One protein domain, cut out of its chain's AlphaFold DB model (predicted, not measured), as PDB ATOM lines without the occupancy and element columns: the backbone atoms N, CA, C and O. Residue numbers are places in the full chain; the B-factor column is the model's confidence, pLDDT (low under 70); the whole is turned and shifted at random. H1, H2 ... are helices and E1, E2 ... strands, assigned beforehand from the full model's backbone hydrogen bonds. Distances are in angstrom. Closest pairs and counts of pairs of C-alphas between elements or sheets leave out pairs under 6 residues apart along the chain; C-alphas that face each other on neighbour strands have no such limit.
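What this domain is: This is residues 6 to 58 of the 58 residues of an uncharacterized protein of Streptococcus sp. GMD1S (UniProt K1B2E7). A short two-stranded ribbon, E1 beside E2, makes the middle of a loose arch, with the helical hairpin of H1 and H2 at one end and H3 at the other, where residues 50 to 58 stick out. The printed part has 53 residues, mostly helix, in the order E1, H1, H2, E2, H3, and E1 and E2 are antiparallel. The radius of gyration of the C-alphas is 13.2 A, and the spans are 33 by 27 by 19 A.

How they stand to each other: E1, residues 6 to 8, and E2, residues 42 to 44, are antiparallel at 171 degrees; N 7 and O 43 are within hydrogen-bond range at 2.8 A. H1, residues 12 to 21, touches H2, residues 25 to 33, with closest C-alphas Tyr 21 and Leu 28, 5.5 A apart. This hairpin runs opposite ways at a steep tilt of 39 degrees. H3, residues 49 to 57, touches no helix. Every O i to N i+4 pair is within hydrogen-bond range in H2 and H3, and 4 of 6 in H1.

Where its parts are: E1 begins at C-alpha 6 (-34.278, -27.929, -64.516). H1 is 15.0 A long, H2 12.4 A and H3 12.2 A, ending at C-alpha 57 (-47.906, -14.687, -64.459).

The domain as a whole: The printed part has no cut and no long link. Residues 36 to 40 have pLDDT under 70.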
ATOM      1  N   ASN A   6     -35.571 -28.554 -64.323       88.81
ATOM      2  CA  ASN A   6     -34.278 -27.929 -64.516       88.81
ATOM      3  C   ASN A   6     -34.283 -27.088 -65.797       88.81
ATOM      4  O   ASN A   6     -35.014 -27.365 -66.748       88.81
ATOM      5  N   TYR A   7     -33.467 -26.040 -65.804       89.00
ATOM      6  CA  TYR A   7     -33.233 -25.194 -66.964       89.00
ATOM      7  C   TYR A   7     -31.764 -25.287 -67.333       89.00
ATOM      8  O   TYR A   7     -30.890 -24.936 -66.541       89.00
ATOM      9  N   GLN A   8     -31.503 -25.760 -68.544       86.56
ATOM     10  CA  GLN A   8     -30.157 -25.977 -69.052       86.56
ATOM     11  C   GLN A   8     -29.919 -25.107 -70.274       86.56
ATOM     12  O   GLN A   8     -30.801 -24.929 -71.119       86.56
ATOM     13  N   TYR A   9     -28.710 -24.563 -70.373       86.81
ATOM     14  CA  TYR A   9     -28.266 -23.965 -71.620       86.81
ATOM     15  C   TYR A   9     -28.131 -25.047 -72.695       86.81
ATOM     16  O   TYR A   9     -27.529 -26.088 -72.446       86.81
ATOM     17  N   LEU A  10     -28.639 -24.765 -73.894       86.75
ATOM     18  CA  LEU A  10     -28.460 -25.589 -75.086       86.75
ATOM     19  C   LEU A  10     -27.866 -24.723 -76.194       86.75
ATOM     20  O   LEU A  10     -28.382 -23.641 -76.484       86.75
ATOM     21  N   SER A  11     -26.809 -25.205 -76.843       88.06
ATOM     22  CA  SER A  11     -26.292 -24.570 -78.054       88.06
ATOM     23  C   SER A  11     -27.266 -24.727 -79.225       88.06
ATOM     24  O   SER A  11     -28.091 -25.643 -79.264       88.06
ATOM     25  N   ASP A  12     -27.127 -23.875 -80.244       91.00
ATOM     26  CA  ASP A  12     -27.946 -23.952 -81.460       91.00
ATOM     27  C   ASP A  12     -27.881 -25.332 -82.129       91.00
ATOM     28  O   ASP A  12     -28.887 -25.829 -82.646       91.00
ATOM     29  N   ASN A  13     -26.708 -25.974 -82.103       89.25
ATOM     30  CA  ASN A  13     -26.534 -27.305 -82.670       89.25
ATOM     31  C   ASN A  13     -27.357 -28.343 -81.895       89.25
ATOM     32  O   ASN A  13     -28.112 -29.090 -82.514       89.25
ATOM     33  N   GLU A  14     -27.271 -28.349 -80.564       86.50
ATOM     34  CA  GLU A  14     -28.016 -29.275 -79.698       86.50
ATOM     35  C   GLU A  14     -29.526 -29.063 -79.822       86.50
ATOM     36  O   GLU A  14     -30.273 -30.007 -80.085       86.50
ATOM     37  N   LEU A  15     -29.970 -27.804 -79.767       87.94
ATOM     38  CA  LEU A  15     -31.372 -27.442 -79.959       87.94
ATOM     39  C   LEU A  15     -31.897 -27.903 -81.326       87.94
ATOM     40  O   LEU A  15     -33.042 -28.345 -81.439       87.94
ATOM     41  N   SER A  16     -31.080 -27.812 -82.380       88.69
ATOM     42  CA  SER A  16     -31.467 -28.266 -83.718       88.69
ATOM     43  C   SER A  16     -31.648 -29.783 -83.811       88.69
ATOM     44  O   SER A  16     -32.494 -30.225 -84.588       88.69
ATOM     45  N   GLN A  17     -30.900 -30.570 -83.027       85.56
ATOM     46  CA  GLN A  17     -31.071 -32.022 -82.962       85.56
ATOM     47  C   GLN A  17     -32.356 -32.371 -82.213       85.56
ATOM     48  O   GLN A  17     -33.189 -33.086 -82.760       85.56
ATOM     49  N   ILE A  18     -32.578 -31.778 -81.034       85.31
ATOM     50  CA  ILE A  18     -33.779 -32.020 -80.216       85.31
ATOM     51  C   ILE A  18     -35.053 -31.646 -80.986       85.31
ATOM     52  O   ILE A  18     -36.020 -32.403 -81.018       85.31
ATOM     53  N   LYS A  19     -35.049 -30.515 -81.708       85.44
ATOM     54  CA  LYS A  19     -36.196 -30.079 -82.526       85.44
ATOM     55  C   LYS A  19     -36.628 -31.099 -83.583       85.44
ATOM     56  O   LYS A  19     -37.797 -31.080 -83.974       85.44
ATOM     57  N   ARG A  20     -35.739 -31.981 -84.053       84.75
ATOM     58  CA  ARG A  20     -36.091 -33.030 -85.030       84.75
ATOM     59  C   ARG A  20     -37.060 -34.054 -84.442       84.75
ATOM     60  O   ARG A  20     -37.923 -34.524 -85.174       84.75
ATOM     61  N   TYR A  21     -36.979 -34.290 -83.134       80.62
ATOM     62  CA  TYR A  21     -37.833 -35.209 -82.381       80.62
ATOM     63  C   TYR A  21     -39.107 -34.542 -81.840       80.62
ATOM     64  O   TYR A  21     -39.932 -35.188 -81.214       80.62
ATOM     65  N   SER A  22     -39.342 -33.254 -82.128       74.88
ATOM     66  CA  SER A  22     -40.489 -32.491 -81.591       74.88
ATOM     67  C   SER A  22     -41.881 -33.042 -81.936       74.88
ATOM     68  O   SER A  22     -42.869 -32.610 -81.350       74.88
ATOM     69  N   ARG A  23     -41.985 -33.968 -82.898       77.62
ATOM     70  CA  ARG A  23     -43.241 -34.644 -83.269       77.62
ATOM     71  C   ARG A  23     -43.410 -36.021 -82.616       77.62
ATOM     72  O   ARG A  23     -44.445 -36.645 -82.827       77.62
ATOM     73  N   GLN A  24     -42.412 -36.487 -81.869       84.44
ATOM     74  CA  GLN A  24     -42.348 -37.793 -81.215       84.44
ATOM     75  C   GLN A  24     -42.051 -37.556 -79.732       84.44
ATOM     76  O   GLN A  24     -40.898 -37.492 -79.321       84.44
ATOM     77  N   GLU A  25     -43.109 -37.361 -78.944       80.44
ATOM     78  CA  GLU A  25     -43.016 -36.988 -77.526       80.44
ATOM     79  C   GLU A  25     -42.186 -37.986 -76.705       80.44
ATOM     80  O   GLU A  25     -41.299 -37.560 -75.976       80.44
ATOM     81  N   GLU A  26     -42.401 -39.294 -76.888       82.06
ATOM     82  CA  GLU A  26     -41.636 -40.345 -76.192       82.06
ATOM     83  C   GLU A  26     -40.135 -40.286 -76.524       82.06
ATOM     84  O   GLU A  26     -39.312 -40.213 -75.620       82.06
ATOM     85  N   GLU A  27     -39.769 -40.204 -77.810       82.00
ATOM     86  CA  GLU A  27     -38.358 -40.129 -78.233       82.00
ATOM     87  C   GLU A  27     -37.664 -38.846 -77.745       82.00
ATOM     88  O   GLU A  27     -36.454 -38.829 -77.518       82.00
ATOM     89  N   LEU A  28     -38.420 -37.753 -77.597       84.75
ATOM     90  CA  LEU A  28     -37.902 -36.497 -77.064       84.75
ATOM     91  C   LEU A  28     -37.670 -36.574 -75.552       84.75
ATOM     92  O   LEU A  28     -36.688 -36.006 -75.079       84.75
ATOM     93  N   LEU A  29     -38.543 -37.256 -74.807       83.12
ATOM     94  CA  LEU A  29     -38.373 -37.471 -73.369       83.12
ATOM     95  C   LEU A  29     -37.153 -38.353 -73.086       83.12
ATOM     96  O   LEU A  29     -36.302 -37.938 -72.301       83.12
ATOM     97  N   ASP A  30     -37.008 -39.473 -73.799       83.56
ATOM     98  CA  ASP A  30     -35.843 -40.362 -73.680       83.56
ATOM     99  C   ASP A  30     -34.529 -39.596 -73.932       83.56
ATOM    100  O   ASP A  30     -33.564 -39.705 -73.176       83.56
ATOM    101  N   LEU A  31     -34.505 -38.745 -74.966       81.38
ATOM    102  CA  LEU A  31     -33.342 -37.919 -75.297       81.38
ATOM    103  C   LEU A  31     -32.985 -36.910 -74.193       81.38
ATOM    104  O   LEU A  31     -31.807 -36.611 -74.008       81.38
ATOM    105  N   VAL A  32     -33.985 -36.338 -73.517       80.12
ATOM    106  CA  VAL A  32     -33.782 -35.357 -72.439       80.12
ATOM    107  C   VAL A  32     -33.335 -36.041 -71.148       80.12
ATOM    108  O   VAL A  32     -32.496 -35.482 -70.447       80.12
ATOM    109  N   GLU A  33     -33.849 -37.234 -70.843       78.56
ATOM    110  CA  GLU A  33     -33.421 -38.024 -69.680       78.56
ATOM    111  C   GLU A  33     -31.964 -38.493 -69.802       78.56
ATOM    112  O   GLU A  33     -31.217 -38.440 -68.825       78.56
ATOM    113  N   ASP A  34     -31.540 -38.881 -71.007       77.19
ATOM    114  CA  ASP A  34     -30.159 -39.285 -71.295       77.19
ATOM    115  C   ASP A  34     -29.207 -38.096 -71.523       77.19
ATOM    116  O   ASP A  34     -27.996 -38.281 -71.708       77.19
ATOM    117  N   TYR A  35     -29.727 -36.863 -71.544       75.06
ATOM    118  CA  TYR A  35     -28.906 -35.688 -71.793       75.06
ATOM    119  C   TYR A  35     -27.973 -35.443 -70.596       75.06
ATOM    120  O   TYR A  35     -28.433 -35.328 -69.458       75.06
ATOM    121  N   PRO A  36     -26.648 -35.372 -70.815       66.38
ATOM    122  CA  PRO A  36     -25.701 -35.289 -69.716       66.38
ATOM    123  C   PRO A  36     -25.912 -33.991 -68.929       66.38
ATOM    124  O   PRO A  36     -25.836 -32.909 -69.499       66.38
ATOM    125  N   GLU A  37     -26.052 -34.089 -67.603       63.31
ATOM    126  CA  GLU A  37     -26.111 -32.947 -66.665       63.31
ATOM    127  C   GLU A  37     -24.802 -32.114 -66.610       63.31
ATOM    128  O   GLU A  37     -24.549 -31.373 -65.663       63.31
ATOM    129  N   GLY A  38     -23.913 -32.255 -67.599       56.50
ATOM    130  CA  GLY A  38     -22.556 -31.708 -67.622       56.50
ATOM    131  C   GLY A  38     -22.459 -30.251 -68.071       56.50
ATOM    132  O   GLY A  38     -21.360 -29.776 -68.358       56.50
ATOM    133  N   ASN A  39     -23.582 -29.546 -68.175       61.00
ATOM    134  CA  ASN A  39     -23.612 -28.174 -68.652       61.00
ATOM    135  C   ASN A  39     -23.254 -27.260 -67.476       61.00
ATOM    136  O   ASN A  39     -24.000 -27.191 -66.502       61.00
ATOM    137  N   ASP A  40     -22.169 -26.483 -67.589       66.00
ATOM    138  CA  ASP A  40     -21.756 -25.499 -66.566       66.00
ATOM    139  C   ASP A  40     -22.874 -24.492 -66.207       66.00
ATOM    140  O   ASP A  40     -22.812 -23.802 -65.192       66.00
ATOM    141  N   THR A  41     -23.906 -24.386 -67.055       77.38
ATOM    142  CA  THR A  41     -25.097 -23.552 -66.856       77.38
ATOM    143  C   THR A  41     -26.353 -24.421 -66.715       77.38
ATOM    144  O   THR A  41     -27.187 -24.487 -67.621       77.38
ATOM    145  N   LEU A  42     -26.469 -25.088 -65.566       86.25
ATOM    146  CA  LEU A  42     -27.659 -25.800 -65.093       86.25
ATOM    147  C   LEU A  42     -28.287 -25.013 -63.935       86.25
ATOM    148  O   LEU A  42     -27.616 -24.688 -62.955       86.25
ATOM    149  N   ILE A  43     -29.582 -24.725 -64.037       88.06
ATOM    150  CA  ILE A  43     -30.387 -24.186 -62.940       88.06
ATOM    151  C   ILE A  43     -31.412 -25.247 -62.556       88.06
ATOM    152  O   ILE A  43     -32.411 -25.434 -63.248       88.06
ATOM    153  N   ASP A  44     -31.165 -25.921 -61.439       89.25
ATOM    154  CA  ASP A  44     -32.127 -26.814 -60.799       89.25
ATOM    155  C   ASP A  44     -32.888 -26.044 -59.710       89.25
ATOM    156  O   ASP A  44     -32.286 -25.476 -58.795       89.25
ATOM    157  N   ILE A  45     -34.216 -25.988 -59.830       91.62
ATOM    158  CA  ILE A  45     -35.103 -25.354 -58.843       91.62
ATOM    159  C   ILE A  45     -35.975 -26.377 -58.103       91.62
ATOM    160  O   ILE A  45     -36.944 -25.997 -57.435       91.62
ATOM    161  N   ASP A  46     -35.644 -27.666 -58.210       91.12
ATOM    162  CA  ASP A  46     -36.404 -28.793 -57.677       91.12
ATOM    163  C   ASP A  46     -37.882 -28.677 -58.100       91.12
ATOM    164  O   ASP A  46     -38.220 -28.684 -59.287       91.12
ATOM    165  N   LYS A  47     -38.786 -28.514 -57.130       92.94
ATOM    166  CA  LYS A  47     -40.236 -28.452 -57.351       92.94
ATOM    167  C   LYS A  47     -40.775 -27.030 -57.498       92.94
ATOM    168  O   LYS A  47     -41.977 -26.891 -57.646       92.94
ATOM    169  N   MET A  48     -39.941 -25.987 -57.455       95.06
ATOM    170  CA  MET A  48     -40.397 -24.583 -57.398       95.06
ATOM    171  C   MET A  48     -40.747 -23.965 -58.765       95.06
ATOM    172  O   MET A  48     -40.884 -22.745 -58.881       95.06
ATOM    173  N   TRP A  49     -40.864 -24.772 -59.818       94.00
ATOM    174  CA  TRP A  49     -41.178 -24.297 -61.170       94.00
ATOM    175  C   TRP A  49     -42.574 -23.676 -61.268       94.00
ATOM    176  O   TRP A  49     -42.775 -22.711 -62.005       94.00
ATOM    177  N   ASP A  50     -43.520 -24.185 -60.483       93.56
ATOM    178  CA  ASP A  50     -44.881 -23.674 -60.377       93.56
ATOM    179  C   ASP A  50     -44.922 -22.330 -59.637       93.56
ATOM    180  O   ASP A  50     -45.610 -21.406 -60.065       93.56
ATOM    181  N   ALA A  51     -44.123 -22.179 -58.580       94.56
ATOM    182  CA  ALA A  51     -43.958 -20.929 -57.852       94.56
ATOM    183  C   ALA A  51     -43.318 -19.844 -58.732       94.56
ATOM    184  O   ALA A  51     -43.755 -18.694 -58.694       94.56
ATOM    185  N   LEU A  52     -42.317 -20.198 -59.549       93.81
ATOM    186  CA  LEU A  52     -41.721 -19.273 -60.514       93.81
ATOM    187  C   LEU A  52     -42.760 -18.795 -61.534       93.81
ATOM    188  O   LEU A  52     -42.875 -17.591 -61.765       93.81
ATOM    189  N   LEU A  53     -43.537 -19.722 -62.105       94.19
ATOM    190  CA  LEU A  53     -44.613 -19.384 -63.032       94.19
ATOM    191  C   LEU A  53     -45.636 -18.457 -62.361       94.19
ATOM    192  O   LEU A  53     -45.900 -17.376 -62.877       94.19
ATOM    193  N   PHE A  54     -46.114 -18.816 -61.167       96.62
ATOM    194  CA  PHE A  54     -47.076 -18.027 -60.396       96.62
ATOM    195  C   PHE A  54     -46.583 -16.604 -60.100       96.62
ATOM    196  O   PHE A  54     -47.312 -15.632 -60.285       96.62
ATOM    197  N   VAL A  55     -45.324 -16.444 -59.683       97.25
ATOM    198  CA  VAL A  55     -44.747 -15.116 -59.415       97.25
ATOM    199  C   VAL A  55     -44.696 -14.256 -60.682       97.25
ATOM    200  O   VAL A  55     -44.866 -13.040 -60.599       97.25
ATOM    201  N   MET A  56     -44.466 -14.859 -61.852       95.69
ATOM    202  CA  MET A  56     -44.329 -14.127 -63.114       95.69
ATOM    203  C   MET A  56     -45.656 -13.878 -63.841       95.69
ATOM    204  O   MET A  56     -45.752 -12.891 -64.573       95.69
ATOM    205  N   THR A  57     -46.660 -14.744 -63.674       96.56
ATOM    206  CA  THR A  57     -47.906 -14.687 -64.459       96.56
ATOM    207  C   THR A  57     -49.185 -14.513 -63.642       96.56
ATOM    208  O   THR A  57     -50.220 -14.222 -64.243       96.56
ATOM    209  N   GLY A  58     -49.125 -14.627 -62.312       84.56
ATOM    210  CA  GLY A  58     -50.309 -14.744 -61.449       84.56
ATOM    211  C   GLY A  58     -50.941 -16.127 -61.522       84.56
ATOM    212  O   GLY A  58     -52.158 -16.204 -61.248       84.56
TER     213      GLY A  58